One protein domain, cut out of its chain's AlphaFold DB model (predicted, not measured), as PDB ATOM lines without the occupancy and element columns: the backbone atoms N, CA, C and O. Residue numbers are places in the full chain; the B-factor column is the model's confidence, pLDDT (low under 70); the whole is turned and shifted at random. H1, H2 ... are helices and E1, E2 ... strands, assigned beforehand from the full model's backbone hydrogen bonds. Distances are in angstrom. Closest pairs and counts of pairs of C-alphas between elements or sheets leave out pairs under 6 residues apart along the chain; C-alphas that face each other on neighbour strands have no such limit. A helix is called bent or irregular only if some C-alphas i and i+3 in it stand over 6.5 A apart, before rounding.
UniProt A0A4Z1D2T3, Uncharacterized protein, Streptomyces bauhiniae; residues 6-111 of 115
ATOM      1  N   VAL A   6     -24.172 -49.321  -6.798       92.88
ATOM      2  CA  VAL A   6     -25.526 -49.470  -7.338       92.88
ATOM      3  C   VAL A   6     -26.029 -48.119  -7.838       92.88
ATOM      4  O   VAL A   6     -26.083 -47.154  -7.079       92.88
ATOM      5  N   TYR A   7     -26.450 -48.050  -9.099       91.38
ATOM      6  CA  TYR A   7     -27.028 -46.843  -9.694       91.38
ATOM      7  C   TYR A   7     -28.546 -46.957  -9.800       91.38
ATOM      8  O   TYR A   7     -29.058 -47.914 -10.383       91.38
ATOM      9  N   ILE A   8     -29.272 -45.963  -9.285       92.38
ATOM     10  CA  ILE A   8     -30.734 -45.892  -9.407       92.38
ATOM     11  C   ILE A   8     -31.203 -44.492  -9.789       92.38
ATOM     12  O   ILE A   8     -30.570 -43.491  -9.464       92.38
ATOM     13  N   ARG A   9     -32.363 -44.409 -10.449       89.56
ATOM     14  CA  ARG A   9     -33.080 -43.137 -10.594       89.56
ATOM     15  C   ARG A   9     -33.909 -42.870  -9.345       89.56
ATOM     16  O   ARG A   9     -34.692 -43.727  -8.941       89.56
ATOM     17  N   GLY A  10     -33.775 -41.681  -8.768       87.94
ATOM     18  CA  GLY A  10     -34.541 -41.297  -7.584       87.94
ATOM     19  C   GLY A  10     -33.911 -40.153  -6.802       87.94
ATOM     20  O   GLY A  10     -32.961 -39.527  -7.259       87.94
ATOM     21  N   ASP A  11     -34.450 -39.910  -5.610       88.25
ATOM     22  CA  ASP A  11     -33.993 -38.863  -4.699       88.25
ATOM     23  C   ASP A  11     -33.116 -39.453  -3.588       88.25
ATOM     24  O   ASP A  11     -33.587 -40.252  -2.774       88.25
ATOM     25  N   ALA A  12     -31.845 -39.038  -3.529       89.12
ATOM     26  CA  ALA A  12     -30.910 -39.475  -2.490       89.12
ATOM     27  C   ALA A  12     -31.336 -39.046  -1.075       89.12
ATOM     28  O   ALA A  12     -30.872 -39.638  -0.103       89.12
ATOM     29  N   THR A  13     -32.236 -38.065  -0.929       88.06
ATOM     30  CA  THR A  13     -32.844 -37.724   0.368       88.06
ATOM     31  C   THR A  13     -33.865 -38.765   0.838       88.06
ATOM     32  O   THR A  13     -34.290 -38.733   1.992       88.06
ATOM     33  N   ALA A  14     -34.263 -39.706  -0.024       87.62
ATOM     34  CA  ALA A  14     -35.239 -40.757   0.246       87.62
ATOM     35  C   ALA A  14     -34.649 -42.172   0.057       87.62
ATOM     36  O   ALA A  14     -35.178 -42.954  -0.737       87.62
ATOM     37  N   PRO A  15     -33.566 -42.545   0.764       87.25
ATOM     38  CA  PRO A  15     -32.911 -43.820   0.520       87.25
ATOM     39  C   PRO A  15     -33.789 -45.009   0.933       87.25
ATOM     40  O   PRO A  15     -34.281 -45.080   2.063       87.25
ATOM     41  N   CYS A  16     -33.961 -45.953   0.004       80.62
ATOM     42  CA  CYS A  16     -34.705 -47.197   0.191       80.62
ATOM     43  C   CYS A  16     -33.719 -48.355   0.422       80.62
ATOM     44  O   CYS A  16     -33.340 -49.054  -0.511       80.62
ATOM     45  N   ALA A  17     -33.256 -48.502   1.662       82.00
ATOM     46  CA  ALA A  17     -32.399 -49.602   2.119       82.00
ATOM     47  C   ALA A  17     -32.829 -50.029   3.528       82.00
ATOM     48  O   ALA A  17     -33.483 -49.259   4.215       82.00
ATOM     49  N   GLU A  18     -32.501 -51.218   4.012       80.31
ATOM     50  CA  GLU A  18     -32.737 -51.551   5.426       80.31
ATOM     51  C   GLU A  18     -31.600 -51.014   6.313       80.31
ATOM     52  O   GLU A  18     -30.518 -50.706   5.824       80.31
ATOM     53  N   GLY A  19     -31.846 -50.861   7.618       83.38
ATOM     54  CA  GLY A  19     -30.813 -50.434   8.570       83.38
ATOM     55  C   GLY A  19     -30.442 -48.946   8.521       83.38
ATOM     56  O   GLY A  19     -31.211 -48.098   8.058       83.38
ATOM     57  N   ALA A  20     -29.275 -48.622   9.085       84.00
ATOM     58  CA  ALA A  20     -28.755 -47.260   9.159       84.00
ATOM     59  C   ALA A  20     -28.272 -46.778   7.782       84.00
ATOM     60  O   ALA A  20     -27.587 -47.503   7.063       84.00
ATOM     61  N   ARG A  21     -28.611 -45.533   7.429       86.06
ATOM     62  CA  ARG A  21     -28.343 -44.951   6.106       86.06
ATOM     63  C   ARG A  21     -27.629 -43.621   6.263       86.06
ATOM     64  O   ARG A  21     -28.093 -42.758   7.008       86.06
ATOM     65  N   VAL A  22     -26.541 -43.443   5.525       86.19
ATOM     66  CA  VAL A  22     -25.788 -42.187   5.475       86.19
ATOM     67  C   VAL A  22     -26.002 -41.527   4.127       86.19
ATOM     68  O   VAL A  22     -25.782 -42.158   3.099       86.19
ATOM     69  N   ILE A  23     -26.393 -40.250   4.128       85.00
ATOM     70  CA  ILE A  23     -26.452 -39.446   2.906       85.00
ATOM     71  C   ILE A  23     -25.155 -38.648   2.782       85.00
ATOM     72  O   ILE A  23     -24.873 -37.800   3.627       85.00
ATOM     73  N   ALA A  24     -24.377 -38.904   1.733       84.50
ATOM     74  CA  ALA A  24     -23.154 -38.164   1.436       84.50
ATOM     75  C   ALA A  24     -23.379 -37.210   0.256       84.50
ATOM     76  O   ALA A  24     -23.947 -37.595  -0.763       84.50
ATOM     77  N   HIS A  25     -22.914 -35.966   0.371       82.88
ATOM     78  CA  HIS A  25     -22.887 -35.015  -0.739       82.88
ATOM     79  C   HIS A  25     -21.694 -34.064  -0.618       82.88
ATOM     80  O   HIS A  25     -21.061 -33.976   0.432       82.88
ATOM     81  N   VAL A  26     -21.387 -33.353  -1.704       77.81
ATOM     82  CA  VAL A  26     -20.316 -32.349  -1.730       77.81
ATOM     83  C   VAL A  26     -20.879 -30.980  -1.342       77.81
ATOM     84  O   VAL A  26     -21.882 -30.534  -1.909       77.81
ATOM     85  N   CYS A  27     -20.212 -30.322  -0.397       78.44
ATOM     86  CA  CYS A  27     -20.389 -28.911  -0.055       78.44
ATOM     87  C   CYS A  27     -19.250 -28.074  -0.653       78.44
ATOM     88  O   CYS A  27     -18.219 -28.611  -1.053       78.44
ATOM     89  N   ASN A  28     -19.429 -26.755  -0.686       78.38
ATOM     90  CA  ASN A  28     -18.329 -25.821  -0.932       78.38
ATOM     91  C   ASN A  28     -17.659 -25.402   0.390       78.38
ATOM     92  O   ASN A  28     -18.157 -25.678   1.484       78.38
ATOM     93  N   ASP A  29     -16.521 -24.737   0.269       77.44
ATOM     94  CA  ASP A  29     -15.676 -24.226   1.350       77.44
ATOM     95  C   ASP A  29     -15.993 -22.770   1.745       77.44
ATOM     96  O   ASP A  29     -15.410 -22.248   2.693       77.44
ATOM     97  N   ILE A  30     -16.938 -22.121   1.058       77.56
ATOM     98  CA  ILE A  30     -17.347 -20.728   1.307       77.56
ATOM     99  C   ILE A  30     -18.661 -20.608   2.097       77.56
ATOM    100  O   ILE A  30     -19.178 -19.505   2.269       77.56
ATOM    101  N   GLY A  31     -19.239 -21.728   2.543       77.06
ATOM    102  CA  GLY A  31     -20.515 -21.763   3.266       77.06
ATOM    103  C   GLY A  31     -21.755 -21.462   2.410       77.06
ATOM    104  O   GLY A  31     -22.821 -21.174   2.945       77.06
ATOM    105  N   GLY A  32     -21.641 -21.509   1.083       82.62
ATOM    106  CA  GLY A  32     -22.763 -21.285   0.176       82.62
ATOM    107  C   GLY A  32     -23.782 -22.427   0.231       82.62
ATOM    108  O   GLY A  32     -23.437 -23.583  -0.010       82.62
ATOM    109  N   TRP A  33     -25.050 -22.100   0.468       83.44
ATOM    110  CA  TRP A  33     -26.159 -23.053   0.541       83.44
ATOM    111  C   TRP A  33     -27.388 -22.467  -0.167       83.44
ATOM    112  O   TRP A  33     -27.746 -21.320   0.080       83.44
ATOM    113  N   GLY A  34     -28.015 -23.211  -1.089       82.19
ATOM    114  CA  GLY A  34     -29.229 -22.729  -1.774       82.19
ATOM    115  C   GLY A  34     -29.434 -23.142  -3.235       82.19
ATOM    116  O   GLY A  34     -30.472 -22.810  -3.804       82.19
ATOM    117  N   ARG A  35     -28.501 -23.871  -3.868       83.00
ATOM    118  CA  ARG A  35     -28.669 -24.371  -5.248       83.00
ATOM    119  C   ARG A  35     -28.224 -25.829  -5.385       83.00
ATOM    120  O   ARG A  35     -27.139 -26.189  -4.939       83.00
ATOM    121  N   GLY A  36     -29.034 -26.645  -6.063       84.44
ATOM    122  CA  GLY A  36     -28.766 -28.066  -6.308       84.44
ATOM    123  C   GLY A  36     -29.317 -28.969  -5.202       84.44
ATOM    124  O   GLY A  36     -30.372 -28.691  -4.635       84.44
ATOM    125  N   PHE A  37     -28.597 -30.048  -4.883       83.94
ATOM    126  CA  PHE A  37     -29.039 -31.076  -3.927       83.94
ATOM    127  C   PHE A  37     -29.384 -30.527  -2.531       83.94
ATOM    128  O   PHE A  37     -30.335 -30.981  -1.898       83.94
ATOM    129  N   VAL A  38     -28.675 -29.489  -2.081       84.06
ATOM    130  CA  VAL A  38     -28.909 -28.831  -0.783       84.06
ATOM    131  C   VAL A  38     -30.331 -28.276  -0.630       84.06
ATOM    132  O   VAL A  38     -30.882 -28.274   0.469       84.06
ATOM    133  N   SER A  39     -30.977 -27.880  -1.732       85.00
ATOM    134  CA  SER A  39     -32.373 -27.432  -1.714       85.00
ATOM    135  C   SER A  39     -33.341 -28.592  -1.457       85.00
ATOM    136  O   SER A  39     -34.353 -28.400  -0.790       85.00
ATOM    137  N   ALA A  40     -33.050 -29.795  -1.968       84.56
ATOM    138  CA  ALA A  40     -33.843 -30.992  -1.687       84.56
ATOM    139  C   ALA A  40     -33.649 -31.459  -0.236       84.56
ATOM    140  O   ALA A  40     -34.630 -31.764   0.439       84.56
ATOM    141  N   LEU A  41     -32.410 -31.418   0.273       85.12
ATOM    142  CA  LEU A  41     -32.105 -31.708   1.678       85.12
ATOM    143  C   LEU A  41     -32.872 -30.787   2.634       85.12
ATOM    144  O   LEU A  41     -33.567 -31.278   3.517       85.12
ATOM    145  N   SER A  42     -32.810 -29.471   2.412       86.56
ATOM    146  CA  SER A  42     -33.399 -28.468   3.322       86.56
ATOM    147  C   SER A  42     -34.923 -28.489   3.341       86.56
ATOM    148  O   SER A  42     -35.546 -28.168   4.348       86.56
ATOM    149  N   LYS A  43     -35.549 -28.917   2.235       87.50
ATOM    150  CA  LYS A  43     -36.998 -29.170   2.190       87.50
ATOM    151  C   LYS A  43     -37.419 -30.298   3.131       87.50
ATOM    152  O   LYS A  43     -38.577 -30.334   3.536       87.50
ATOM    153  N   ARG A  44     -36.513 -31.233   3.430       88.19
ATOM    154  CA  ARG A  44     -36.804 -32.422   4.231       88.19
ATOM    155  C   ARG A  44     -36.312 -32.304   5.669       88.19
ATOM    156  O   ARG A  44     -37.024 -32.733   6.572       88.19
ATOM    157  N   TRP A  45     -35.134 -31.717   5.870       86.69
ATOM    158  CA  TRP A  45     -34.512 -31.515   7.175       86.69
ATOM    159  C   TRP A  45     -33.844 -30.134   7.235       86.69
ATOM    160  O   TRP A  45     -32.993 -29.861   6.387       86.69
ATOM    161  N   PRO A  46     -34.192 -29.260   8.198       82.31
ATOM    162  CA  PRO A  46     -33.540 -27.956   8.363       82.31
ATOM    163  C   PRO A  46     -32.147 -28.034   9.017       82.31
ATOM    164  O   PRO A  46     -31.338 -27.118   8.877       82.31
ATOM    165  N   GLU A  47     -31.840 -29.108   9.743       81.88
ATOM    166  CA  GLU A  47     -30.609 -29.253  10.526       81.88
ATOM    167  C   GLU A  47     -29.316 -29.273   9.687       81.88
ATOM    168  O   GLU A  47     -28.342 -28.652  10.119       81.88
ATOM    169  N   PRO A  48     -29.259 -29.917   8.499       82.00
ATOM    170  CA  PRO A  48     -28.071 -29.893   7.643       82.00
ATOM    171  C   PRO A  48     -27.653 -28.485   7.201       82.00
ATOM    172  O   PRO A  48     -26.461 -28.199   7.169       82.00
ATOM    173  N   GLU A  49     -28.609 -27.595   6.913       82.88
ATOM    174  CA  GLU A  49     -28.332 -26.196   6.546       82.88
ATOM    175  C   GLU A  49     -27.786 -25.390   7.733       82.88
ATOM    176  O   GLU A  49     -26.942 -24.509   7.580       82.88
ATOM    177  N   ALA A  50     -28.249 -25.704   8.945       77.88
ATOM    178  CA  ALA A  50     -27.830 -25.017  10.161       77.88
ATOM    179  C   ALA A  50     -26.436 -25.446  10.665       77.88
ATOM    180  O   ALA A  50     -25.871 -24.775  11.536       77.88
ATOM    181  N   ALA A  51     -25.877 -26.545  10.146       71.25
ATOM    182  CA  ALA A  51     -24.628 -27.123  10.625       71.25
ATOM    183  C   ALA A  51     -23.419 -26.185  10.416       71.25
ATOM    184  O   ALA A  51     -23.268 -25.527   9.388       71.25
ATOM    185  N   ARG A  52     -22.534 -26.119  11.418       65.31
ATOM    186  CA  ARG A  52     -21.258 -25.377  11.382       65.31
ATOM    187  C   ARG A  52     -20.100 -26.341  11.102       65.31
ATOM    188  O   ARG A  52     -20.191 -27.503  11.488       65.31
ATOM    189  N   TYR A  53     -19.013 -25.878  10.478       60.16
ATOM    190  CA  TYR A  53     -17.880 -26.735  10.084       60.16
ATOM    191  C   TYR A  53     -17.273 -27.521  11.255       60.16
ATOM    192  O   TYR A  53     -16.933 -28.688  11.096       60.16
ATOM    193  N   GLU A  54     -17.220 -26.940  12.452       53.66
ATOM    194  CA  GLU A  54     -16.728 -27.604  13.663       53.66
ATOM    195  C   GLU A  54     -17.649 -28.751  14.111       53.66
ATOM    196  O   GLU A  54     -17.189 -29.790  14.581       53.66
ATOM    197  N   ALA A  55     -18.964 -28.590  13.928       56.56
ATOM    198  CA  ALA A  55     -19.933 -29.653  14.179       56.56
ATOM    199  C   ALA A  55     -19.860 -30.747  13.104       56.56
ATOM    200  O   ALA A  55     -20.082 -31.916  13.416       56.56
ATOM    201  N   ILE A  56     -19.509 -30.383  11.865       56.84
ATOM    202  CA  ILE A  56     -19.289 -31.319  10.758       56.84
ATOM    203  C   ILE A  56     -18.034 -32.161  11.012       56.84
ATOM    204  O   ILE A  56     -18.117 -33.377  10.912       56.84
ATOM    205  N   ASP A  57     -16.908 -31.565  11.409       49.88
ATOM    206  CA  ASP A  57     -15.672 -32.299  11.733       49.88
ATOM    207  C   ASP A  57     -15.877 -33.284  12.899       49.88
ATOM    208  O   ASP A  57     -15.596 -34.481  12.787       49.88
ATOM    209  N   ALA A  58     -16.504 -32.821  13.987       54.53
ATOM    210  CA  ALA A  58     -16.852 -33.677  15.118       54.53
ATOM    211  C   ALA A  58     -17.839 -34.797  14.730       54.53
ATOM    212  O   ALA A  58     -17.734 -35.920  15.235       54.53
ATOM    213  N   ALA A  59     -18.795 -34.514  13.841       58.62
ATOM    214  CA  ALA A  59     -19.720 -35.513  13.322       58.62
ATOM    215  C   ALA A  59     -19.010 -36.523  12.414       58.62
ATOM    216  O   ALA A  59     -19.252 -37.714  12.567       58.62
ATOM    217  N   LEU A  60     -18.099 -36.089  11.537       56.69
ATOM    218  CA  LEU A  60     -17.314 -36.958  10.654       56.69
ATOM    219  C   LEU A  60     -16.398 -37.895  11.448       56.69
ATOM    220  O   LEU A  60     -16.346 -39.088  11.148       56.69
ATOM    221  N   GLY A  61     -15.748 -37.395  12.504       58.50
ATOM    222  CA  GLY A  61     -14.946 -38.221  13.411       58.50
ATOM    223  C   GLY A  61     -15.763 -39.312  14.114       58.50
ATOM    224  O   GLY A  61     -15.293 -40.439  14.261       58.50
ATOM    225  N   ARG A  62     -17.013 -39.013  14.498       59.75
ATOM    226  CA  ARG A  62     -17.944 -39.993  15.096       59.75
ATOM    227  C   ARG A  62     -18.514 -40.958  14.052       59.75
ATOM    228  O   ARG A  62     -18.577 -42.161  14.291       59.75
ATOM    229  N   LEU A  63     -18.864 -40.438  12.878       64.81
ATOM    230  CA  LEU A  63     -19.451 -41.177  11.766       64.81
ATOM    231  C   LEU A  63     -18.479 -42.217  11.199       64.81
ATOM    232  O   LEU A  63     -18.897 -43.328  10.898       64.81
ATOM    233  N   ALA A  64     -17.187 -41.896  11.095       59.69
ATOM    234  CA  ALA A  64     -16.185 -42.803  10.536       59.69
ATOM    235  C   ALA A  64     -16.063 -44.122  11.323       59.69
ATOM    236  O   ALA A  64     -15.949 -45.185  10.715       59.69
ATOM    237  N   GLY A  65     -16.129 -44.064  12.658       60.31
ATOM    238  CA  GLY A  65     -16.171 -45.265  13.501       60.31
ATOM    239  C   GLY A  65     -17.535 -45.958  13.455       60.31
ATOM    240  O   GLY A  65     -17.617 -47.174  13.297       60.31
ATOM    241  N   GLN A  66     -18.616 -45.177  13.514       63.22
ATOM    242  CA  GLN A  66     -19.975 -45.709  13.604       63.22
ATOM    243  C   GLN A  66     -20.476 -46.367  12.316       63.22
ATOM    244  O   GLN A  66     -21.224 -47.332  12.396       63.22
ATOM    245  N   VAL A  67     -20.088 -45.897  11.128       65.12
ATOM    246  CA  VAL A  67     -20.567 -46.467   9.852       65.12
ATOM    247  C   VAL A  67     -20.106 -47.910   9.668       65.12
ATOM    248  O   VAL A  67     -20.873 -48.734   9.171       65.12
ATOM    249  N   ILE A  68     -18.892 -48.228  10.123       63.38
ATOM    250  CA  ILE A  68     -18.347 -49.587  10.076       63.38
ATOM    251  C   ILE A  68     -19.058 -50.481  11.099       63.38
ATOM    252  O   ILE A  68     -19.461 -51.590  10.763       63.38
ATOM    253  N   GLU A  69     -19.263 -49.999  12.328       67.50
ATOM    254  CA  GLU A  69     -19.919 -50.782  13.388       67.50
ATOM    255  C   GLU A  69     -21.425 -50.986  13.161       67.50
ATOM    256  O   GLU A  69     -21.970 -52.021  13.536       67.50
ATOM    257  N   LEU A  70     -22.107 -50.026  12.532       68.56
ATOM    258  CA  LEU A  70     -23.550 -50.080  12.273       68.56
ATOM    259  C   LEU A  70     -23.920 -50.909  11.036       68.56
ATOM    260  O   LEU A  70     -25.110 -51.101  10.788       68.56
ATOM    261  N   GLY A  71     -22.940 -51.355  10.239       74.62
ATOM    262  CA  GLY A  71     -23.198 -51.984   8.940       74.62
ATOM    263  C   GLY A  71     -23.984 -51.066   7.997       74.62
ATOM    264  O   GLY A  71     -24.866 -51.528   7.276       74.62
ATOM    265  N   ALA A  72     -23.731 -49.756   8.069       82.25
ATOM    266  CA  ALA A  72     -24.536 -48.755   7.380       82.25
ATOM    267  C   ALA A  72     -24.235 -48.707   5.875       82.25
ATOM    268  O   ALA A  72     -23.092 -48.880   5.445       82.25
ATOM    269  N   SER A  73     -25.255 -48.388   5.077       84.50
ATOM    270  CA  SER A  73     -25.107 -48.104   3.648       84.50
ATOM    271  C   SER A  73     -24.964 -46.606   3.383       84.50
ATOM    272  O   SER A  73     -25.514 -45.758   4.097       84.50
ATOM    273  N   VAL A  74     -24.235 -46.266   2.321       85.44
ATOM    274  CA  VAL A  74     -24.054 -44.889   1.855       85.44
ATOM    275  C   VAL A  74     -24.934 -44.629   0.638       85.44
ATOM    276  O   VAL A  74     -24.948 -45.385  -0.329       85.44
ATOM    277  N   HIS A  75     -25.642 -43.510   0.672       90.06
ATOM    278  CA  HIS A  75     -26.544 -43.040  -0.367       90.06
ATOM    279  C   HIS A  75     -26.108 -41.639  -0.794       90.06
ATOM    280  O   HIS A  75     -25.844 -40.787   0.051       90.06
ATOM    281  N   MET A  76     -25.986 -41.376  -2.090       87.56
ATOM    282  CA  MET A  76     -25.485 -40.080  -2.562       87.56
ATOM    283  C   MET A  76     -26.069 -39.701  -3.924       87.56
ATOM    284  O   MET A  76     -26.303 -40.587  -4.744       87.56
ATOM    285  N   PRO A  77     -26.297 -38.409  -4.219       85.75
ATOM    286  CA  PRO A  77     -26.531 -37.993  -5.596       85.75
ATOM    287  C   PRO A  77     -25.263 -38.229  -6.430       85.75
ATOM    288  O   PRO A  77     -24.168 -38.378  -5.878       85.75
ATOM    289  N   ARG A  78     -25.370 -38.191  -7.761       82.88
ATOM    290  CA  ARG A  78     -24.178 -38.108  -8.614       82.88
ATOM    291  C   ARG A  78     -23.426 -36.798  -8.340       82.88
ATOM    292  O   ARG A  78     -23.814 -35.723  -8.797       82.88
ATOM    293  N   ILE A  79     -22.368 -36.883  -7.537       79.75
ATOM    294  CA  ILE A  79     -21.542 -35.741  -7.133       79.75
ATOM    295  C   ILE A  79     -20.482 -35.411  -8.192       79.75
ATOM    296  O   ILE A  79     -20.106 -36.244  -9.008       79.75
ATOM    297  N   GLY A  80     -19.997 -34.172  -8.193       65.06
ATOM    298  CA  GLY A  80     -18.997 -33.707  -9.156       65.06
ATOM    299  C   GLY A  80     -19.585 -33.218 -10.481       65.06
ATOM    300  O   GLY A  80     -19.057 -32.259 -11.012       65.06
ATOM    301  N   CYS A  81     -20.734 -33.720 -10.940       64.44
ATOM    302  CA  CYS A  81     -21.363 -33.360 -12.230       64.44
ATOM    303  C   CYS A  81     -22.134 -32.024 -12.267       64.44
ATOM    304  O   CYS A  81     -23.051 -31.859 -13.067       64.44
ATOM    305  N   GLY A  82     -21.836 -31.095 -11.362       64.81
ATOM    306  CA  GLY A  82     -22.604 -29.859 -11.190       64.81
ATOM    307  C   GLY A  82     -21.796 -28.593 -11.461       64.81
ATOM    308  O   GLY A  82     -20.847 -28.569 -12.235       64.81
ATOM    309  N   LEU A  83     -22.155 -27.521 -10.754       59.31
ATOM    310  CA  LEU A  83     -21.599 -26.168 -10.912       59.31
ATOM    311  C   LEU A  83     -20.081 -26.064 -10.686       59.31
ATOM    312  O   LEU A  83     -19.478 -25.077 -11.093       59.31
ATOM    313  N   ALA A  84     -19.481 -27.056 -10.027       60.22
ATOM    314  CA  ALA A  84     -18.049 -27.116  -9.746       60.22
ATOM    315  C   ALA A  84     -17.215 -27.689 -10.913       60.22
ATOM    316  O   ALA A  84     -15.995 -27.733 -10.804       60.22
ATOM    317  N   GLY A  85     -17.852 -28.127 -12.010       59.78
ATOM    318  CA  GLY A  85     -17.159 -28.559 -13.230       59.78
ATOM    319  C   GLY A  85     -16.405 -29.888 -13.116       59.78
ATOM    320  O   GLY A  85     -15.493 -30.133 -13.899       59.78
ATOM    321  N   GLY A  86     -16.745 -30.730 -12.139       67.50
ATOM    322  CA  GLY A  86     -16.191 -32.077 -12.041       67.50
ATOM    323  C   GLY A  86     -16.873 -33.053 -13.004       67.50
ATOM    324  O   GLY A  86     -17.978 -32.826 -13.497       67.50
ATOM    325  N   GLU A  87     -16.223 -34.188 -13.237       74.31
ATOM    326  CA  GLU A  87     -16.749 -35.242 -14.103       74.31
ATOM    327  C   GLU A  87     -16.848 -36.557 -13.333       74.31
ATOM    328  O   GLU A  87     -15.901 -36.970 -12.661       74.31
ATOM    329  N   TRP A  88     -17.991 -37.241 -13.441       81.88
ATOM    330  CA  TRP A  88     -18.207 -38.516 -12.751       81.88
ATOM    331  C   TRP A  88     -17.129 -39.572 -13.028       81.88
ATOM    332  O   TRP A  88     -16.714 -40.208 -12.063       81.88
ATOM    333  N   PRO A  89     -16.598 -39.731 -14.260       84.25
ATOM    334  CA  PRO A  89     -15.513 -40.680 -14.521       84.25
ATOM    335  C   PRO A  89     -14.251 -40.461 -13.672       84.25
ATOM    336  O   PRO A  89     -13.480 -41.397 -13.484       84.25
ATOM    337  N   LEU A  90     -14.035 -39.251 -13.141       75.62
ATOM    338  CA  LEU A  90     -12.938 -38.957 -12.211       75.62
ATOM    339  C   LEU A  90     -13.317 -39.232 -10.748       75.62
ATOM    340  O   LEU A  90     -12.448 -39.530  -9.931       75.62
ATOM    341  N   VAL A  91     -14.603 -39.131 -10.407       75.19
ATOM    342  CA  VAL A  91     -15.116 -39.296  -9.038       75.19
ATOM    343  C   VAL A  91     -15.411 -40.760  -8.707       75.19
ATOM    344  O   VAL A  91     -15.120 -41.218  -7.604       75.19
ATOM    345  N   GLU A  92     -15.949 -41.513  -9.660       83.19
ATOM    346  CA  GLU A  92     -16.336 -42.918  -9.502       83.19
ATOM    347  C   GLU A  92     -15.200 -43.836  -9.008       83.19
ATOM    348  O   GLU A  92     -15.438 -44.615  -8.073       83.19
ATOM    349  N   PRO A  93     -13.949 -43.727  -9.509       77.06
ATOM    350  CA  PRO A  93     -12.837 -44.513  -8.976       77.06
ATOM    351  C   PRO A  93     -12.530 -44.194  -7.508       77.06
ATOM    352  O   PRO A  93     -12.189 -45.094  -6.744       77.06
ATOM    353  N   LEU A  94     -12.697 -42.934  -7.086       77.56
ATOM    354  CA  LEU A  94     -12.464 -42.512  -5.700       77.56
ATOM    355  C   LEU A  94     -13.521 -43.102  -4.760       77.56
ATOM    356  O   LEU A  94     -13.183 -43.592  -3.683       77.56
ATOM    357  N   VAL A  95     -14.792 -43.086  -5.174       76.00
ATOM    358  CA  VAL A  95     -15.900 -43.716  -4.434       76.00
ATOM    359  C   VAL A  95     -15.653 -45.219  -4.299       76.00
ATOM    360  O   VAL A  95     -15.766 -45.769  -3.201       76.00
ATOM    361  N   THR A  96     -15.234 -45.860  -5.388       80.88
ATOM    362  CA  THR A  96     -14.901 -47.288  -5.410       80.88
ATOM    363  C   THR A  96     -13.758 -47.624  -4.446       80.88
ATOM    364  O   THR A  96     -13.902 -48.493  -3.589       80.88
ATOM    365  N   GLU A  97     -12.632 -46.906  -4.510       75.25
ATOM    366  CA  GLU A  97     -11.465 -47.154  -3.647       75.25
ATOM    367  C   GLU A  97     -11.771 -46.905  -2.158       75.25
ATOM    368  O   GLU A  97     -11.283 -47.615  -1.272       75.25
ATOM    369  N   ARG A  98     -12.554 -45.863  -1.857       79.56
ATOM    370  CA  ARG A  98     -12.740 -45.375  -0.483       79.56
ATOM    371  C   ARG A  98     -13.925 -46.013   0.237       79.56
ATOM    372  O   ARG A  98     -13.878 -46.056   1.465       79.56
ATOM    373  N   LEU A  99     -14.943 -46.501  -0.477       82.00
ATOM    374  CA  LEU A  99     -16.171 -47.039   0.121       82.00
ATOM    375  C   LEU A  99     -16.409 -48.504  -0.244       82.00
ATOM    376  O   LEU A  99     -16.281 -49.375   0.617       82.00
ATOM    377  N   THR A 100     -16.719 -48.801  -1.505       82.56
ATOM    378  CA  THR A 100     -17.137 -50.159  -1.890       82.56
ATOM    379  C   THR A 100     -15.989 -51.168  -1.795       82.56
ATOM    380  O   THR A 100     -16.182 -52.295  -1.332       82.56
ATOM    381  N   GLY A 101     -14.755 -50.737  -2.079       77.31
ATOM    382  CA  GLY A 101     -13.529 -51.500  -1.836       77.31
ATOM    383  C   GLY A 101     -13.270 -51.816  -0.355       77.31
ATOM    384  O   GLY A 101     -12.495 -52.719  -0.049       77.31
ATOM    385  N   ARG A 102     -13.948 -51.122   0.571       81.94
ATOM    386  CA  ARG A 102     -13.931 -51.389   2.019       81.94
ATOM    387  C   ARG A 102     -15.158 -52.172   2.504       81.94
ATOM    388  O   ARG A 102     -15.322 -52.336   3.706       81.94
ATOM    389  N   GLY A 103     -15.999 -52.655   1.585       82.31
ATOM    390  CA  GLY A 103     -17.208 -53.421   1.896       82.31
ATOM    391  C   GLY A 103     -18.398 -52.573   2.345       82.31
ATOM    392  O   GLY A 103     -19.333 -53.114   2.923       82.31
ATOM    393  N   ILE A 104     -18.370 -51.256   2.113       83.25
ATOM    394  CA  ILE A 104     -19.493 -50.366   2.426       83.25
ATOM    395  C   ILE A 104     -20.439 -50.344   1.217       83.25
ATOM    396  O   ILE A 104     -19.999 -49.936   0.137       83.25
ATOM    397  N   PRO A 105     -21.720 -50.736   1.360       89.00
ATOM    398  CA  PRO A 105     -22.686 -50.651   0.270       89.00
ATOM    399  C   PRO A 105     -22.919 -49.195  -0.138       89.00
ATOM    400  O   PRO A 105     -23.169 -48.343   0.720       89.00
ATOM    401  N   VAL A 106     -22.859 -48.905  -1.441       88.38
ATOM    402  CA  VAL A 106     -23.062 -47.554  -1.984       88.38
ATOM    403  C   VAL A 106     -24.177 -47.553  -3.022       88.38
ATOM    404  O   VAL A 106     -24.182 -48.361  -3.948       88.38
ATOM    405  N   THR A 107     -25.093 -46.594  -2.901       92.12
ATOM    406  CA  THR A 107     -26.112 -46.299  -3.912       92.12
ATOM    407  C   THR A 107     -25.976 -44.864  -4.418       92.12
ATOM    408  O   THR A 107     -26.070 -43.910  -3.639       92.12
ATOM    409  N   VAL A 108     -25.788 -44.709  -5.729       89.62
ATOM    410  CA  VAL A 108     -25.750 -43.420  -6.427       89.62
ATOM    411  C   VAL A 108     -27.097 -43.156  -7.091       89.62
ATOM    412  O   VAL A 108     -27.624 -43.992  -7.826       89.62
ATOM    413  N   TYR A 109     -27.647 -41.976  -6.822       90.38
ATOM    414  CA  TYR A 109     -28.951 -41.543  -7.300       90.38
ATOM    415  C   TYR A 109     -28.793 -40.546  -8.448       90.38
ATOM    416  O   TYR A 109     -28.248 -39.453  -8.266       90.38
ATOM    417  N   ASP A 110     -29.324 -40.912  -9.610       86.56
ATOM    418  CA  ASP A 110     -29.477 -40.016 -10.749       86.56
ATOM    419  C   ASP A 110     -30.856 -39.351 -10.702       86.56
ATOM    420  O   ASP A 110     -31.894 -40.006 -10.836       86.56
ATOM    421  N   HIS A 111     -30.874 -38.026 -10.550       69.75
ATOM    422  CA  HIS A 111     -32.059 -37.235 -10.861       69.75
ATOM    423  C   HIS A 111     -32.123 -37.040 -12.377       69.75
ATOM    424  O   HIS A 111     -31.148 -36.616 -12.993       69.75
TER     425      HIS A 111
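AT A GLANCE: This is residues 6 to 111 of the 115 residues of an uncharacterized protein of Streptomyces bauhiniae (UniProt A0A4Z1D2T3). A small, twisted sheet of four short parallel strands, E1, E4, E3 and E2, has four helices set loosely round it: the long helix H3 runs past its E2 edge and only grazes it with residues 63 to 67, H4 stands off to one side, not on the sheet, and the touching pair H1 and H2 sits beyond the ends at which E2 and E3 finish. Residues 57 to 62 of H3 stick out. The printed part has 106 residues, with four named helices and four named strands in the order E1 E2 H1 H2 H3 E3 H4 E4; the sheet runs E1 E4 E3 E2, and the class is mixed, helices and strands. It is compact, with a radius of gyration of the C-alphas of 13.7 A, and rounded, spanning 33 by 30 by 23 A.

HOW THE PARTS SIT: E1, residues 6 to 9, is an edge strand, parallel to its neighbour E4, residues 106 to 110, at 27 degrees; N 108 and O 6 are 2.8 A apart, within hydrogen-bond range. E4 is parallel to E3, residues 73 to 77, at 22 degrees, with N 109 and O 76 at 2.8 A. E3 is parallel to the other edge strand, E2, residues 21 to 23, at 27 degrees, with N 75 and O 22 at 2.8 A. From edge to edge the strands' lines turn by 67 degrees. H1, residues 37 to 44, is not on the sheet, but touches H2, residues 47 to 50; their closest C-alphas, of Ser 42 and Glu 49, are 6.4 A apart. H3, residues 53 to 69, touches no helix; it is only just on the sheet, with 5 pairs of C-alphas within 10 A, and only grazes it with residues 63 to 67. H4, residues 88 to 98, is not on the sheet and is apart from H1, H2 and H3. E2, H1, H2, H3 and E3 make a strand-helix-strand unit, two parallel neighbour strands with helices between; E3, H4 and E4 make another, with a right-handed crossover. The O i to N i+4 pairs within range are 3 of 4 in H1, 11 of 13 in H3 and 5 of 7 in H4; H2 is too short for such a pair.

IN THESE COORDINATES: E1 begins at C-alpha 6 (-25.526, -49.470, -7.338) and is 10.4 A long; E2 is 6.6 A. H1 is 11.3 A and H2 5.1 A. H3 begins at C-alpha 53 (-17.880, -26.735, 10.084), is 24.4 A long and has a kink of 32 degrees near residue 62. E3 is 13.8 A. H4 is 15.1 A, and only just neither bent nor irregular: C-alphas 90 and 93 are 6.4 A apart. E4, 13.2 A, ends at C-alpha 110 (-29.477, -40.016, -10.749).

THE WHOLE: The two C-alphas farthest apart, of Glu 69 and Gly 85, are 34.8 A apart. The printed part has no cut. The links E1 to E2 and E2 to H1 are long. The mean pLDDT of the printed part is 77.7; residues 52 to 70, 80 to 86 and 111 are under 70.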